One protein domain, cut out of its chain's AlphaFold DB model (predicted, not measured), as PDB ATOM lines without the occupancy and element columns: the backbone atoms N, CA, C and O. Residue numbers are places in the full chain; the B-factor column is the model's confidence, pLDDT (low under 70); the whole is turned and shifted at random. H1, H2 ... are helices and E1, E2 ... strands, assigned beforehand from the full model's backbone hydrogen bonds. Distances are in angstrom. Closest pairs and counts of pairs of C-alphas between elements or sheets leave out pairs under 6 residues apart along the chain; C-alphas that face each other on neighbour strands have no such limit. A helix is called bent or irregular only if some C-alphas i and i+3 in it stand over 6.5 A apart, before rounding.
ATOM      1  N   ILE A   4      49.433 -27.682  14.699       91.81
ATOM      2  CA  ILE A   4      49.434 -29.137  14.914       91.81
ATOM      3  C   ILE A   4      48.244 -29.777  14.191       91.81
ATOM      4  O   ILE A   4      48.402 -30.767  13.483       91.81
ATOM      5  N   GLN A   5      47.057 -29.184  14.329       91.25
ATOM      6  CA  GLN A   5      45.851 -29.638  13.638       91.25
ATOM      7  C   GLN A   5      45.995 -29.525  12.122       91.25
ATOM      8  O   GLN A   5      45.579 -30.428  11.405       91.25
ATOM      9  N   LYS A   6      46.614 -28.443  11.638       93.50
ATOM     10  CA  LYS A   6      46.862 -28.249  10.209       93.50
ATOM     11  C   LYS A   6      47.791 -29.322   9.647       93.50
ATOM     12  O   LYS A   6      47.482 -29.898   8.612       93.50
ATOM     13  N   GLN A   7      48.885 -29.624  10.343       95.25
ATOM     14  CA  GLN A   7      49.825 -30.672   9.935       95.25
ATOM     15  C   GLN A   7      49.181 -32.062   9.946       95.25
ATOM     16  O   GLN A   7      49.398 -32.841   9.021       95.25
ATOM     17  N   ALA A   8      48.368 -32.366  10.962       96.19
ATOM     18  CA  ALA A   8      47.632 -33.625  11.028       96.19
ATOM     19  C   ALA A   8      46.614 -33.743   9.882       96.19
ATOM     20  O   ALA A   8      46.599 -34.741   9.172       96.19
ATOM     21  N   ALA A   9      45.828 -32.694   9.635       96.81
ATOM     22  CA  ALA A   9      44.863 -32.650   8.541       96.81
ATOM     23  C   ALA A   9      45.532 -32.756   7.161       96.81
ATOM     24  O   ALA A   9      45.016 -33.418   6.265       96.81
ATOM     25  N   GLU A  10      46.706 -32.147   6.988       96.94
ATOM     26  CA  GLU A  10      47.490 -32.273   5.762       96.94
ATOM     27  C   GLU A  10      48.019 -33.698   5.555       96.94
ATOM     28  O   GLU A  10      48.027 -34.182   4.426       96.94
ATOM     29  N   LEU A  11      48.429 -34.394   6.619       97.50
ATOM     30  CA  LEU A  11      48.824 -35.799   6.526       97.50
ATOM     31  C   LEU A  11      47.655 -36.680   6.063       97.50
ATOM     32  O   LEU A  11      47.835 -37.544   5.208       97.50
ATOM     33  N   GLU A  12      46.461 -36.430   6.593       98.06
ATOM     34  CA  GLU A  12      45.240 -37.124   6.183       98.06
ATOM     35  C   GLU A  12      44.862 -36.824   4.728       98.06
ATOM     36  O   GLU A  12      44.522 -37.741   3.980       98.06
ATOM     37  N   LEU A  13      45.025 -35.574   4.285       97.81
ATOM     38  CA  LEU A  13      44.822 -35.194   2.887       97.81
ATOM     39  C   LEU A  13      45.773 -35.943   1.943       97.81
ATOM     40  O   LEU A  13      45.345 -36.404   0.889       97.81
ATOM     41  N   LYS A  14      47.050 -36.086   2.322       97.56
ATOM     42  CA  LYS A  14      48.051 -36.832   1.538       97.56
ATOM     43  C   LYS A  14      47.642 -38.289   1.359       97.56
ATOM     44  O   LYS A  14      47.594 -38.769   0.232       97.56
ATOM     45  N   LYS A  15      47.294 -38.961   2.463       97.81
ATOM     46  CA  LYS A  15      46.793 -40.344   2.447       97.81
ATOM     47  C   LYS A  15      45.579 -40.479   1.537       97.81
ATOM     48  O   LYS A  15      45.548 -41.346   0.678       97.81
ATOM     49  N   PHE A  16      44.602 -39.588   1.699       97.19
ATOM     50  CA  PHE A  16      43.397 -39.589   0.881       97.19
ATOM     51  C   PHE A  16      43.709 -39.416  -0.608       97.19
ATOM     52  O   PHE A  16      43.188 -40.172  -1.421       97.19
ATOM     53  N   PHE A  17      44.612 -38.499  -0.969       96.69
ATOM     54  CA  PHE A  17      45.029 -38.303  -2.362       96.69
ATOM     55  C   PHE A  17      45.697 -39.547  -2.940       96.69
ATOM     56  O   PHE A  17      45.412 -39.905  -4.079       96.69
ATOM     57  N   SER A  18      46.508 -40.255  -2.156       96.00
ATOM     58  CA  SER A  18      47.130 -41.516  -2.578       96.00
ATOM     59  C   SER A  18      46.148 -42.656  -2.831       96.00
ATOM     60  O   SER A  18      46.509 -43.616  -3.506       96.00
ATOM     61  N   LEU A  19      44.909 -42.561  -2.342       95.19
ATOM     62  CA  LEU A  19      43.891 -43.582  -2.582       95.19
ATOM     63  C   LEU A  19      43.098 -43.366  -3.867       95.19
ATOM     64  O   LEU A  19      42.486 -44.331  -4.327       95.19
ATOM     65  N   ILE A  20      43.050 -42.142  -4.403       94.75
ATOM     66  CA  ILE A  20      42.177 -41.783  -5.528       94.75
ATOM     67  C   ILE A  20      42.638 -42.503  -6.798       94.75
ATOM     68  O   ILE A  20      43.731 -42.263  -7.300       94.75
ATOM     69  N   ASP A  21      41.780 -43.356  -7.345       90.56
ATOM     70  CA  ASP A  21      42.060 -44.174  -8.534       90.56
ATOM     71  C   ASP A  21      40.901 -44.192  -9.547       90.56
ATOM     72  O   ASP A  21      40.956 -44.906 -10.545       90.56
ATOM     73  N   ASN A  22      39.855 -43.393  -9.307       82.50
ATOM     74  CA  ASN A  22      38.610 -43.349 -10.081       82.50
ATOM     75  C   ASN A  22      37.810 -44.673 -10.134       82.50
ATOM     76  O   ASN A  22      36.870 -44.774 -10.924       82.50
ATOM     77  N   GLU A  23      38.102 -45.666  -9.286       89.56
ATOM     78  CA  GLU A  23      37.317 -46.913  -9.214       89.56
ATOM     79  C   GLU A  23      36.012 -46.744  -8.420       89.56
ATOM     80  O   GLU A  23      35.059 -47.512  -8.581       89.56
ATOM     81  N   MET A  24      35.938 -45.707  -7.582       91.56
ATOM     82  CA  MET A  24      34.769 -45.370  -6.773       91.56
ATOM     83  C   MET A  24      34.643 -43.854  -6.547       91.56
ATOM     84  O   MET A  24      35.583 -43.105  -6.805       91.56
ATOM     85  N   PRO A  25      33.495 -43.363  -6.046       91.88
ATOM     86  CA  PRO A  25      33.365 -41.968  -5.639       91.88
ATOM     87  C   PRO A  25      34.187 -41.639  -4.383       91.88
ATOM     88  O   PRO A  25      33.997 -42.241  -3.325       91.88
ATOM     89  N   TYR A  26      35.027 -40.608  -4.474       95.00
ATOM     90  CA  TYR A  26      35.877 -40.123  -3.382       95.00
ATOM     91  C   TYR A  26      35.270 -38.904  -2.665       95.00
ATOM     92  O   TYR A  26      35.841 -37.824  -2.664       95.00
ATOM     93  N   PHE A  27      34.080 -39.021  -2.068       96.12
ATOM     94  CA  PHE A  27      33.424 -37.872  -1.411       96.12
ATOM     95  C   PHE A  27      34.287 -37.254  -0.298       96.12
ATOM     96  O   PHE A  27      34.647 -37.965   0.640       96.12
ATOM     97  N   MET A  28      34.588 -35.951  -0.378       96.44
ATOM     98  CA  MET A  28      35.398 -35.254   0.626       96.44
ATOM     99  C   MET A  28      34.513 -34.785   1.790       96.44
ATOM    100  O   MET A  28      33.688 -33.889   1.606       96.44
ATOM    101  N   PRO A  29      34.658 -35.337   3.004       95.75
ATOM    102  CA  PRO A  29      33.819 -34.970   4.131       95.75
ATOM    103  C   PRO A  29      34.082 -33.531   4.530       95.75
ATOM    104  O   PRO A  29      35.226 -33.080   4.554       95.75
ATOM    105  N   ARG A  30      33.026 -32.829   4.928       95.25
ATOM    106  CA  ARG A  30      33.114 -31.430   5.325       95.25
ATOM    107  C   ARG A  30      33.745 -31.301   6.714       95.25
ATOM    108  O   ARG A  30      33.058 -31.191   7.733       95.25
ATOM    109  N   CYS A  31      35.068 -31.350   6.741       95.19
ATOM    110  CA  CYS A  31      35.890 -31.382   7.939       95.19
ATOM    111  C   CYS A  31      37.121 -30.476   7.789       95.19
ATOM    112  O   CYS A  31      37.236 -29.642   6.890       95.19
ATOM    113  N   ILE A  32      38.064 -30.611   8.709       96.62
ATOM    114  CA  ILE A  32      39.297 -29.833   8.692       96.62
ATOM    115  C   ILE A  32      40.242 -30.241   7.545       96.62
ATOM    116  O   ILE A  32      41.024 -29.412   7.085       96.62
ATOM    117  N   VAL A  33      40.148 -31.483   7.054       97.31
ATOM    118  CA  VAL A  33      40.917 -31.973   5.894       97.31
ATOM    119  C   VAL A  33      40.472 -31.254   4.618       97.31
ATOM    120  O   VAL A  33      41.310 -30.729   3.888       97.31
ATOM    121  N   ASP A  34      39.158 -31.125   4.418       97.00
ATOM    122  CA  ASP A  34      38.546 -30.297   3.370       97.00
ATOM    123  C   ASP A  34      39.016 -28.834   3.449       97.00
ATOM    124  O   ASP A  34      39.482 -28.258   2.467       97.00
ATOM    125  N   THR A  35      39.047 -28.262   4.658       96.00
ATOM    126  CA  THR A  35      39.557 -26.896   4.865       96.00
ATOM    127  C   THR A  35      41.017 -26.748   4.415       96.00
ATOM    128  O   THR A  35      41.367 -25.764   3.757       96.00
ATOM    129  N   VAL A  36      41.886 -27.715   4.738       96.19
ATOM    130  CA  VAL A  36      43.287 -27.717   4.279       96.19
ATOM    131  C   VAL A  36      43.375 -27.864   2.763       96.19
ATOM    132  O   VAL A  36      44.212 -27.212   2.134       96.19
ATOM    133  N   TRP A  37      42.511 -28.677   2.162       97.06
ATOM    134  CA  TRP A  37      42.472 -28.821   0.716       97.06
ATOM    135  C   TRP A  37      42.100 -27.502   0.022       97.06
ATOM    136  O   TRP A  37      42.841 -27.054  -0.857       97.06
ATOM    137  N   HIS A  38      41.049 -26.804   0.471       96.00
ATOM    138  CA  HIS A  38      40.692 -25.473  -0.053       96.00
ATOM    139  C   HIS A  38      41.787 -24.428   0.148       96.00
ATOM    140  O   HIS A  38      41.932 -23.523  -0.674       96.00
ATOM    141  N   GLU A  39      42.565 -24.512   1.227       94.50
ATOM    142  CA  GLU A  39      43.728 -23.640   1.402       94.50
ATOM    143  C   GLU A  39      44.808 -23.908   0.352       94.50
ATOM    144  O   GLU A  39      45.332 -22.947  -0.211       94.50
ATOM    145  N   LYS A  40      45.112 -25.180   0.055       95.00
ATOM    146  CA  LYS A  40      46.096 -25.551  -0.974       95.00
ATOM    147  C   LYS A  40      45.661 -25.125  -2.374       95.00
ATOM    148  O   LYS A  40      46.489 -24.630  -3.125       95.00
ATOM    149  N   LEU A  41      44.370 -25.219  -2.696       95.25
ATOM    150  CA  LEU A  41      43.823 -24.793  -3.994       95.25
ATOM    151  C   LEU A  41      44.054 -23.305  -4.318       95.25
ATOM    152  O   LEU A  41      43.990 -22.916  -5.482       95.25
ATOM    153  N   LYS A  42      44.333 -22.459  -3.315       95.62
ATOM    154  CA  LYS A  42      44.662 -21.034  -3.525       95.62
ATOM    155  C   LYS A  42      46.039 -20.825  -4.156       95.62
ATOM    156  O   LYS A  42      46.314 -19.725  -4.631       95.62
ATOM    157  N   ASP A  43      46.886 -21.849  -4.142       94.31
ATOM    158  CA  ASP A  43      48.226 -21.843  -4.711       94.31
ATOM    159  C   ASP A  43      48.327 -22.937  -5.778       94.31
ATOM    160  O   ASP A  43      48.593 -24.102  -5.488       94.31
ATOM    161  N   ALA A  44      48.055 -22.559  -7.027       91.00
ATOM    162  CA  ALA A  44      47.947 -23.509  -8.129       91.00
ATOM    163  C   ALA A  44      49.262 -24.254  -8.420       91.00
ATOM    164  O   ALA A  44      49.218 -25.433  -8.771       91.00
ATOM    165  N   GLU A  45      50.415 -23.592  -8.266       89.12
ATOM    166  CA  GLU A  45      51.724 -24.204  -8.525       89.12
ATOM    167  C   GLU A  45      52.028 -25.276  -7.474       89.12
ATOM    168  O   GLU A  45      52.222 -26.443  -7.822       89.12
ATOM    169  N   ASN A  46      51.946 -24.917  -6.188       93.00
ATOM    170  CA  ASN A  46      52.171 -25.868  -5.097       93.00
ATOM    171  C   ASN A  46      51.107 -26.976  -5.059       93.00
ATOM    172  O   ASN A  46      51.390 -28.103  -4.650       93.00
ATOM    173  N   TYR A  47      49.873 -26.682  -5.479       96.00
ATOM    174  CA  TYR A  47      48.819 -27.687  -5.549       96.00
ATOM    175  C   TYR A  47      49.095 -28.743  -6.621       96.00
ATOM    176  O   TYR A  47      48.909 -29.930  -6.357       96.00
ATOM    177  N   ASN A  48      49.574 -28.341  -7.802       94.88
ATOM    178  CA  ASN A  48      49.922 -29.293  -8.852       94.88
ATOM    179  C   ASN A  48      51.063 -30.224  -8.412       94.88
ATOM    180  O   ASN A  48      50.946 -31.437  -8.561       94.88
ATOM    181  N   GLU A  49      52.126 -29.683  -7.807       95.44
ATOM    182  CA  GLU A  49      53.225 -30.498  -7.265       95.44
ATOM    183  C   GLU A  49      52.728 -31.492  -6.210       95.44
ATOM    184  O   GLU A  49      53.058 -32.674  -6.270       95.44
ATOM    185  N   PHE A  50      51.859 -31.041  -5.300       95.69
ATOM    186  CA  PHE A  50      51.239 -31.897  -4.291       95.69
ATOM    187  C   PHE A  50      50.416 -33.036  -4.916       95.69
ATOM    188  O   PHE A  50      50.514 -34.181  -4.477       95.69
ATOM    189  N   CYS A  51      49.616 -32.754  -5.948       95.88
ATOM    190  CA  CYS A  51      48.836 -33.786  -6.637       95.88
ATOM    191  C   CYS A  51      49.748 -34.826  -7.303       95.88
ATOM    192  O   CYS A  51      49.549 -36.030  -7.133       95.88
ATOM    193  N   MET A  52      50.795 -34.371  -7.991       94.75
ATOM    194  CA  MET A  52      51.757 -35.253  -8.652       94.75
ATOM    195  C   MET A  52      52.562 -36.095  -7.655       94.75
ATOM    196  O   MET A  52      52.825 -37.262  -7.923       94.75
ATOM    197  N   GLU A  53      52.923 -35.542  -6.495       96.06
ATOM    198  CA  GLU A  53      53.662 -36.270  -5.457       96.06
ATOM    199  C   GLU A  53      52.819 -37.382  -4.815       96.06
ATOM    200  O   GLU A  53      53.323 -38.485  -4.603       96.06
ATOM    201  N   TYR A  54      51.547 -37.103  -4.500       94.81
ATOM    202  CA  TYR A  54      50.727 -38.007  -3.686       94.81
ATOM    203  C   TYR A  54      49.724 -38.848  -4.472       94.81
ATOM    204  O   TYR A  54      49.288 -39.859  -3.935       94.81
ATOM    205  N   ASN A  55      49.374 -38.486  -5.705       94.38
ATOM    206  CA  ASN A  55      48.496 -39.280  -6.573       94.38
ATOM    207  C   ASN A  55      49.157 -39.669  -7.905       94.38
ATOM    208  O   ASN A  55      48.825 -40.701  -8.481       94.38
ATOM    209  N   GLY A  56      50.089 -38.853  -8.404       93.62
ATOM    210  CA  GLY A  56      50.682 -39.024  -9.733       93.62
ATOM    211  C   GLY A  56      49.854 -38.418 -10.871       93.62
ATOM    212  O   GLY A  56      50.360 -38.322 -11.985       93.62
ATOM    213  N   ASN A  57      48.631 -37.963 -10.592       93.69
ATOM    214  CA  ASN A  57      47.786 -37.212 -11.519       93.69
ATOM    215  C   ASN A  57      47.348 -35.892 -10.887       93.69
ATOM    216  O   ASN A  57      47.345 -35.744  -9.662       93.69
ATOM    217  N   TYR A  58      46.925 -34.940 -11.720       94.31
ATOM    218  CA  TYR A  58      46.248 -33.752 -11.219       94.31
ATOM    219  C   TYR A  58      44.873 -34.139 -10.658       94.31
ATOM    220  O   TYR A  58      44.125 -34.906 -11.265       94.31
ATOM    221  N   ILE A  59      44.548 -33.615  -9.476       95.19
ATOM    222  CA  ILE A  59      43.247 -33.821  -8.848       95.19
ATOM    223  C   ILE A  59      42.416 -32.560  -9.064       95.19
ATOM    224  O   ILE A  59      42.707 -31.505  -8.507       95.19
ATOM    225  N   GLU A  60      41.367 -32.654  -9.871       94.19
ATOM    226  CA  GLU A  60      40.399 -31.576 -10.023       94.19
ATOM    227  C   GLU A  60      39.490 -31.494  -8.795       94.19
ATOM    228  O   GLU A  60      39.026 -32.504  -8.266       94.19
ATOM    229  N   HIS A  61      39.200 -30.269  -8.362       95.69
ATOM    230  CA  HIS A  61      38.222 -29.996  -7.316       95.69
ATOM    231  C   HIS A  61      36.874 -29.625  -7.943       95.69
ATOM    232  O   HIS A  61      36.759 -28.606  -8.631       95.69
ATOM    233  N   MET A  62      35.831 -30.399  -7.642       94.75
ATOM    234  CA  MET A  62      34.469 -30.142  -8.110       94.75
ATOM    235  C   MET A  62      33.504 -29.960  -6.938       94.75
ATOM    236  O   MET A  62      33.507 -30.740  -5.987       94.75
ATOM    237  N   GLU A  63      32.628 -28.954  -7.022       94.50
ATOM    238  CA  GLU A  63      31.533 -28.792  -6.062       94.50
ATOM    239  C   GLU A  63      30.511 -29.925  -6.213       94.50
ATOM    240  O   GLU A  63      29.953 -30.157  -7.288       94.50
ATOM    241  N   ASN A  64      30.220 -30.613  -5.114       95.31
ATOM    242  CA  ASN A  64      29.226 -31.673  -5.061       95.31
ATOM    243  C   ASN A  64      28.684 -31.771  -3.638       95.31
ATOM    244  O   ASN A  64      29.426 -32.088  -2.721       95.31
ATOM    245  N   LYS A  65      27.393 -31.501  -3.441       94.75
ATOM    246  CA  LYS A  65      26.780 -31.522  -2.108       94.75
ATOM    247  C   LYS A  65      26.017 -32.813  -1.891       94.75
ATOM    248  O   LYS A  65      25.142 -33.151  -2.688       94.75
ATOM    249  N   GLY A  66      26.288 -33.483  -0.779       95.19
ATOM    250  CA  GLY A  66      25.618 -34.729  -0.448       95.19
ATOM    251  C   GLY A  66      25.811 -35.162   0.996       95.19
ATOM    252  O   GLY A  66      26.483 -34.510   1.796       95.19
ATOM    253  N   LYS A  67      25.146 -36.268   1.324       95.50
ATOM    254  CA  LYS A  67      25.233 -36.940   2.613       95.50
ATOM    255  C   LYS A  67      25.074 -38.436   2.415       95.50
ATOM    256  O   LYS A  67      24.180 -38.863   1.687       95.50
ATOM    257  N   GLY A  68      25.886 -39.220   3.107       95.06
ATOM    258  CA  GLY A  68      25.844 -40.670   3.008       95.06
ATOM    259  C   GLY A  68      27.120 -41.324   3.508       95.06
ATOM    260  O   GLY A  68      27.955 -40.682   4.143       95.06
ATOM    261  N   PHE A  69      27.238 -42.616   3.230       94.00
ATOM    262  CA  PHE A  69      28.460 -43.370   3.473       94.00
ATOM    263  C   PHE A  69      29.551 -42.947   2.493       94.00
ATOM    264  O   PHE A  69      29.259 -42.518   1.375       94.00
ATOM    265  N   LEU A  70      30.800 -43.083   2.922       94.06
ATOM    266  CA  LEU A  70      31.974 -42.787   2.115       94.06
ATOM    267  C   LEU A  70      32.505 -44.107   1.547       94.06
ATOM    268  O   LEU A  70      33.071 -44.882   2.314       94.06
ATOM    269  N   PRO A  71      32.336 -44.393   0.242       93.38
ATOM    270  CA  PRO A  71      32.737 -45.681  -0.334       93.38
ATOM    271  C   PRO A  71      34.221 -46.003  -0.128       93.38
ATOM    272  O   PRO A  71      34.593 -47.155   0.047       93.38
ATOM    273  N   TRP A  72      35.057 -44.967  -0.091       94.94
ATOM    274  CA  TRP A  72      36.501 -45.076   0.093       94.94
ATOM    275  C   TRP A  72      36.935 -45.325   1.546       94.94
ATOM    276  O   TRP A  72      38.120 -45.552   1.775       94.94
ATOM    277  N   MET A  73      36.021 -45.281   2.527       94.62
ATOM    278  CA  MET A  73      36.352 -45.461   3.950       94.62
ATOM    279  C   MET A  73      36.981 -46.829   4.214       94.62
ATOM    280  O   MET A  73      38.013 -46.895   4.871       94.62
ATOM    281  N   GLU A  74      36.413 -47.898   3.651       93.50
ATOM    282  CA  GLU A  74      36.949 -49.258   3.784       93.50
ATOM    283  C   GLU A  74      38.377 -49.335   3.230       93.50
ATOM    284  O   GLU A  74      39.298 -49.719   3.946       93.50
ATOM    285  N   LYS A  75      38.589 -48.832   2.008       95.06
ATOM    286  CA  LYS A  75      39.913 -48.777   1.375       95.06
ATOM    287  C   LYS A  75      40.924 -47.974   2.204       95.06
ATOM    288  O   LYS A  75      42.076 -48.373   2.350       95.06
ATOM    289  N   TYR A  76      40.504 -46.836   2.757       96.06
ATOM    290  CA  TYR A  76      41.347 -46.039   3.645       96.06
ATOM    291  C   TYR A  76      41.736 -46.834   4.897       96.06
ATOM    292  O   TYR A  76      42.896 -46.809   5.308       96.06
ATOM    293  N   GLU A  77      40.779 -47.541   5.499       95.50
ATOM    294  CA  GLU A  77      41.016 -48.322   6.710       95.50
ATOM    295  C   GLU A  77      41.917 -49.535   6.487       95.50
ATOM    296  O   GLU A  77      42.725 -49.855   7.361       95.50
ATOM    297  N   GLU A  78      41.812 -50.186   5.332       95.50
ATOM    298  CA  GLU A  78      42.684 -51.296   4.947       95.50
ATOM    299  C   GLU A  78      44.147 -50.852   4.797       95.50
ATOM    300  O   GLU A  78      45.051 -51.548   5.263       95.50
ATOM    301  N   GLU A  79      44.380 -49.676   4.207       96.19
ATOM    302  CA  GLU A  79      45.726 -49.157   3.929       96.19
ATOM    303  C   GLU A  79      46.364 -48.439   5.131       96.19
ATOM    304  O   GLU A  79      47.561 -48.583   5.399       96.19
ATOM    305  N   TYR A  80      45.584 -47.656   5.883       96.50
ATOM    306  CA  TYR A  80      46.105 -46.749   6.915       96.50
ATOM    307  C   TYR A  80      45.578 -47.020   8.328       96.50
ATOM    308  O   TYR A  80      46.048 -46.394   9.285       96.50
ATOM    309  N   GLY A  81      44.640 -47.953   8.484       95.25
ATOM    310  CA  GLY A  81      43.918 -48.184   9.731       95.25
ATOM    311  C   GLY A  81      42.777 -47.189   9.950       95.25
ATOM    312  O   GLY A  81      42.418 -46.404   9.075       95.25
ATOM    313  N   LYS A  82      42.185 -47.219  11.150       95.00
ATOM    314  CA  LYS A  82      41.014 -46.396  11.490       95.00
ATOM    315  C   LYS A  82      41.246 -44.908  11.204       95.00
ATOM    316  O   LYS A  82      42.292 -44.357  11.549       95.00
ATOM    317  N   MET A  83      40.231 -44.262  10.631       95.06
ATOM    318  CA  MET A  83      40.201 -42.825  10.395       95.06
ATOM    319  C   MET A  83      40.469 -42.074  11.696       95.06
ATOM    320  O   MET A  83      39.896 -42.361  12.750       95.06
ATOM    321  N   THR A  84      41.343 -41.084  11.615       95.25
ATOM    322  CA  THR A  84      41.710 -40.259  12.757       95.25
ATOM    323  C   THR A  84      40.661 -39.176  13.024       95.25
ATOM    324  O   THR A  84      39.802 -38.882  12.190       95.25
ATOM    325  N   GLN A  85      40.732 -38.540  14.195       95.31
ATOM    326  CA  GLN A  85      39.797 -37.488  14.623       95.31
ATOM    327  C   GLN A  85      39.709 -36.291  13.655       95.31
ATOM    328  O   GLN A  85      38.735 -35.539  13.704       95.31
ATOM    329  N   GLU A  86      40.713 -36.074  12.803       96.50
ATOM    330  CA  GLU A  86      40.762 -34.978  11.836       96.50
ATOM    331  C   GLU A  86      39.580 -35.067  10.858       96.50
ATOM    332  O   GLU A  86      38.896 -34.069  10.634       96.50
ATOM    333  N   TRP A  87      39.217 -36.270  10.409       96.44
ATOM    334  CA  TRP A  87      38.023 -36.499   9.581       96.44
ATOM    335  C   TRP A  87      36.700 -36.148  10.279       96.44
ATOM    336  O   TRP A  87      35.678 -35.940   9.628       96.44
ATOM    337  N   PHE A  88      36.731 -36.029  11.607       96.00
ATOM    338  CA  PHE A  88      35.597 -35.742  12.488       96.00
ATOM    339  C   PHE A  88      35.727 -34.377  13.168       96.00
ATOM    340  O   PHE A  88      35.046 -34.095  14.155       96.00
ATOM    341  N   THR A  89      36.626 -33.530  12.678       95.56
ATOM    342  CA  THR A  89      36.857 -32.187  13.201       95.56
ATOM    343  C   THR A  89      36.257 -31.174  12.245       95.56
ATOM    344  O   THR A  89      36.539 -31.207  11.051       95.56
ATOM    345  N   ASP A  90      35.417 -30.273  12.753       93.19
ATOM    346  CA  ASP A  90      34.816 -29.229  11.924       93.19
ATOM    347  C   ASP A  90      35.853 -28.178  11.476       93.19
ATOM    348  O   ASP A  90      36.982 -28.125  11.973       93.19
ATOM    349  N   SER A  91      35.463 -27.292  10.557       90.00
ATOM    350  CA  SER A  91      36.340 -26.236  10.031       90.00
ATOM    351  C   SER A  91      36.787 -25.212  11.088       90.00
ATOM    352  O   SER A  91      37.767 -24.490  10.884       90.00
ATOM    353  N   SER A  92      36.123 -25.153  12.251       88.50
ATOM    354  CA  SER A  92      36.569 -24.338  13.391       88.50
ATOM    355  C   SER A  92      37.696 -25.003  14.195       88.50
ATOM    356  O   SER A  92      38.363 -24.337  14.993       88.50
ATOM    357  N   GLY A  93      37.961 -26.290  13.955       89.81
ATOM    358  CA  GLY A  93      38.927 -27.098  14.693       89.81
ATOM    359  C   GLY A  93      38.327 -27.815  15.903       89.81
ATOM    360  O   GLY A  93      39.081 -28.278  16.762       89.81
ATOM    361  N   LYS A  94      36.995 -27.897  16.009       93.75
ATOM    362  CA  LYS A  94      36.311 -28.601  17.094       93.75
ATOM    363  C   LYS A  94      36.004 -30.039  16.674       93.75
ATOM    364  O   LYS A  94      35.282 -30.283  15.711       93.75
ATOM    365  N   VAL A  95      36.520 -30.992  17.447       94.31
ATOM    366  CA  VAL A  95      36.245 -32.422  17.258       94.31
ATOM    367  C   VAL A  95      34.781 -32.716  17.600       94.31
ATOM    368  O   VAL A  95      34.313 -32.416  18.705       94.31
ATOM    369  N   LEU A  96      34.067 -33.349  16.673       94.06
ATOM    370  CA  LEU A  96      32.706 -33.848  16.844       94.06
ATOM    371  C   LEU A  96      32.746 -35.181  17.603       94.06
ATOM    372  O   LEU A  96      32.578 -36.252  17.027       94.06
ATOM    373  N   LYS A  97      33.001 -35.109  18.916       92.94
ATOM    374  CA  LYS A  97      33.250 -36.285  19.772       92.94
ATOM    375  C   LYS A  97      32.169 -37.360  19.685       92.94
ATOM    376  O   LYS A  97      32.514 -38.531  19.652       92.94
ATOM    377  N   ASP A  98      30.898 -36.973  19.614       93.44
ATOM    378  CA  ASP A  98      29.791 -37.933  19.526       93.44
ATOM    379  C   ASP A  98      29.812 -38.698  18.197       93.44
ATOM    380  O   ASP A  98      29.517 -39.887  18.157       93.44
ATOM    381  N   LEU A  99      30.182 -38.025  17.104       93.50
ATOM    382  CA  LEU A  99      30.279 -38.636  15.780       93.50
ATOM    383  C   LEU A  99      31.507 -39.543  15.678       93.50
ATOM    384  O   LEU A  99      31.401 -40.656  15.177       93.50
ATOM    385  N   TYR A 100      32.648 -39.090  16.204       94.75
ATOM    386  CA  TYR A 100      33.861 -39.904  16.267       94.75
ATOM    387  C   TYR A 100      33.680 -41.126  17.176       94.75
ATOM    388  O   TYR A 100      34.079 -42.224  16.815       94.75
ATOM    389  N   GLY A 101      33.021 -40.962  18.328       94.25
ATOM    390  CA  GLY A 101      32.683 -42.069  19.222       94.25
ATOM    391  C   GLY A 101      31.822 -43.121  18.528       94.25
ATOM    392  O   GLY A 101      32.170 -44.296  18.553       94.25
ATOM    393  N   LYS A 102      30.770 -42.692  17.818       93.75
ATOM    394  CA  LYS A 102      29.937 -43.591  17.006       93.75
ATOM    395  C   LYS A 102      30.732 -44.326  15.938       93.75
ATOM    396  O   LYS A 102      30.548 -45.520  15.783       93.75
ATOM    397  N   TYR A 103      31.634 -43.644  15.238       94.94
ATOM    398  CA  TYR A 103      32.508 -44.288  14.259       94.94
ATOM    399  C   TYR A 103      33.379 -45.388  14.884       94.94
ATOM    400  O   TYR A 103      33.473 -46.488  14.348       94.94
ATOM    401  N   ILE A 104      33.966 -45.131  16.052       94.12
ATOM    402  CA  ILE A 104      34.782 -46.132  16.751       94.12
ATOM    403  C   ILE A 104      33.941 -47.324  17.239       94.12
ATOM    404  O   ILE A 104      34.436 -48.450  17.247       94.12
ATOM    405  N   GLU A 105      32.693 -47.092  17.649       92.75
ATOM    406  CA  GLU A 105      31.792 -48.131  18.167       92.75
ATOM    407  C   GLU A 105      31.093 -48.946  17.064       92.75
ATOM    408  O   GLU A 105      30.986 -50.166  17.178       92.75
ATOM    409  N   GLU A 106      30.608 -48.282  16.015       89.88
ATOM    410  CA  GLU A 106      29.731 -48.846  14.979       89.88
ATOM    411  C   GLU A 106      30.475 -49.145  13.666       89.88
ATOM    412  O   GLU A 106      30.014 -49.967  12.874       89.88
ATOM    413  N   GLY A 107      31.636 -48.523  13.435       85.00
ATOM    414  CA  GLY A 107      32.394 -48.627  12.188       85.00
ATOM    415  C   GLY A 107      31.870 -47.664  11.128       85.00
ATOM    416  O   GLY A 107      32.428 -46.590  10.944       85.00
ATOM    417  N   ASP A 108      30.784 -48.017  10.446       82.62
ATOM    418  CA  ASP A 108      30.293 -47.226   9.316       82.62
ATOM    419  C   ASP A 108      29.429 -46.048   9.766       82.62
ATOM    420  O   ASP A 108      28.424 -46.207  10.461       82.62
ATOM    421  N   ILE A 109      29.764 -44.847   9.293       91.94
ATOM    422  CA  ILE A 109      28.976 -43.644   9.566       91.94
ATOM    423  C   ILE A 109      28.644 -42.858   8.300       91.94
ATOM    424  O   ILE A 109      29.333 -42.921   7.283       91.94
ATOM    425  N   GLN A 110      27.578 -42.064   8.386       92.94
ATOM    426  CA  GLN A 110      27.217 -41.120   7.335       92.94
ATOM    427  C   GLN A 110      27.832 -39.748   7.602       92.94
ATOM    428  O   GLN A 110      27.659 -39.182   8.684       92.94
ATOM    429  N   LEU A 111      28.476 -39.190   6.580       93.75
ATOM    430  CA  LEU A 111      29.085 -37.865   6.599       93.75
ATOM    431  C   LEU A 111      28.478 -36.978   5.512       93.75
ATOM    432  O   LEU A 111      27.863 -37.456   4.560       93.75
ATOM    433  N   GLU A 112      28.603 -35.671   5.705       95.12
ATOM    434  CA  GLU A 112      28.183 -34.652   4.743       95.12
ATOM    435  C   GLU A 112      29.415 -34.152   3.989       95.12
ATOM    436  O   GLU A 112      30.478 -33.999   4.590       95.12
ATOM    437  N   TRP A 113      29.263 -33.884   2.696       96.38
ATOM    438  CA  TRP A 113      30.306 -33.339   1.825       96.38
ATOM    439  C   TRP A 113      29.748 -32.209   0.962       96.38
ATOM    440  O   TRP A 113      28.538 -32.127   0.719       96.38
ATOM    441  N   ASP A 114      30.632 -31.328   0.508       94.81
ATOM    442  CA  ASP A 114      30.337 -30.255  -0.446       94.81
ATOM    443  C   ASP A 114      31.296 -30.203  -1.643       94.81
ATOM    444  O   ASP A 114      31.036 -29.457  -2.595       94.81
ATOM    445  N   CYS A 115      32.325 -31.051  -1.655       94.62
ATOM    446  CA  CYS A 115      33.225 -31.218  -2.780       94.62
ATOM    447  C   CYS A 115      33.634 -32.680  -3.011       94.62
ATOM    448  O   CYS A 115      33.474 -33.563  -2.160       94.62
ATOM    449  N   VAL A 116      34.133 -32.937  -4.219       95.31
ATOM    450  CA  VAL A 116      34.694 -34.220  -4.651       95.31
ATOM    451  C   VAL A 116      35.981 -33.982  -5.442       95.31
ATOM    452  O   VAL A 116      36.050 -33.011  -6.204       95.31
ATOM    453  N   PRO A 117      36.993 -34.847  -5.288       94.75
ATOM    454  CA  PRO A 117      38.145 -34.892  -6.160       94.75
ATOM    455  C   PRO A 117      37.835 -35.725  -7.407       94.75
ATOM    456  O   PRO A 117      37.147 -36.746  -7.336       94.75
ATOM    457  N   ILE A 118      38.380 -35.309  -8.543       92.38
ATOM    458  CA  ILE A 118      38.344 -36.066  -9.795       92.38
ATOM    459  C   ILE A 118      39.779 -36.161 -10.299       92.38
ATOM    460  O   ILE A 118      40.379 -35.141 -10.628       92.38
ATOM    461  N   ALA A 119      40.354 -37.363 -10.337       89.81
ATOM    462  CA  ALA A 119      41.689 -37.523 -10.902       89.81
ATOM    463  C   ALA A 119      41.608 -37.410 -12.426       89.81
ATOM    464  O   ALA A 119      40.847 -38.144 -13.066       89.81
ATOM    465  N   THR A 120      42.392 -36.504 -13.009       86.56
ATOM    466  CA  THR A 120      42.493 -36.375 -14.463       86.56
ATOM    467  C   THR A 120      43.280 -37.565 -14.998       86.56
ATOM    468  O   THR A 120      44.483 -37.665 -14.769       86.56
TER     469      THR A 120
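This is residues 4 to 120 of the 122 residues of the protein "Uncharacterized conserved protein" of Staphylococcus pseudintermedius (UniProt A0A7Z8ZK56). A cluster of crossed helices gathers round one long helix, H1, and a long, bent two-stranded ribbon, E1 with E2, curves past the side where H2 and residues 28 to 29 lie. H2 crosses H1, H3 and H4 meet the last residues of H1, and H6 sits at one end of the domain, reached through little H5. The printed part has 117 residues, with six named helices and two named strands in the order H1 H2 H3 E1 H4 H5 H6 E2; the class is mixed, helices and strands, and the sheet, E1 - E2, is antiparallel. The whole is compact, with a radius of gyration of the C-alphas of 13.4 A, and rounded, spanning 40 by 30 by 26 A.

Find C-alpha 4 at (49.434, -29.137, 14.914); from there H1, residues 4 to 19, runs 23.4 A to C-alpha 19 at (43.891, -43.582, -2.582). Next come H2, residues 32 to 40, and H3, residues 44 to 54, which is 15.4 A long. E1, residues 59 to 68, measures 22.1 A and bends by 78 degrees at residue 65. Then read H4, residues 72 to 80, H5, residues 85 to 88, and H6, residues 97 to 106, 13.9 A long. E2, residues 111 to 119, covers 21.6 A, bends by 76 degrees at residue 114 and ends at C-alpha 119, (41.689, -37.523, -10.902).

Start at H1, the hub, which touches four helices. Its residues 6 to 13 touch H2, about perpendicular at 82 degrees, closest at the C-alphas of Ala 9 and Val 33, 4.8 A. Its residues 14 to 18 touch H3 at a steep tilt of 63 degrees, the same way, closest at the C-alphas of Ser 18 and Tyr 54, 5.1 A. Its residues 15 to 19 touch H4, about perpendicular at 74 degrees, closest at the C-alphas of Leu 19 and Tyr 76, 7.2 A. Its residues 5 to 12 touch H5, where the C-alphas of Ala 9 and Glu 86 come closest, 5.8 A. H6 touches H5, closest at the C-alphas of Phe 88 and Tyr 100, 5.9 A, and is apart from H1. In the antiparallel pair E1 and E2, look for N 60 and O 118, 2.8 A, and N 113 and O 66, 3.0 A, both within hydrogen-bond range. H2 and E2 are near each other, with 5 pairs of C-alphas within 10 A. In H1, H2, H3, H4 and H6 every O i to N i+4 pair is within hydrogen-bond range; H5 is too short for one.

The two C-alphas farthest apart are those of Glu 45 and Glu 105, 41.0 A. The printed part has no cut. The link from H1 to H2, 12 residues, is long, and within it residues 28 to 29 pair antiparallel with residues 113 to 115 of E2. The mean pLDDT of the printed part is 94.3, and no printed residue is under 70.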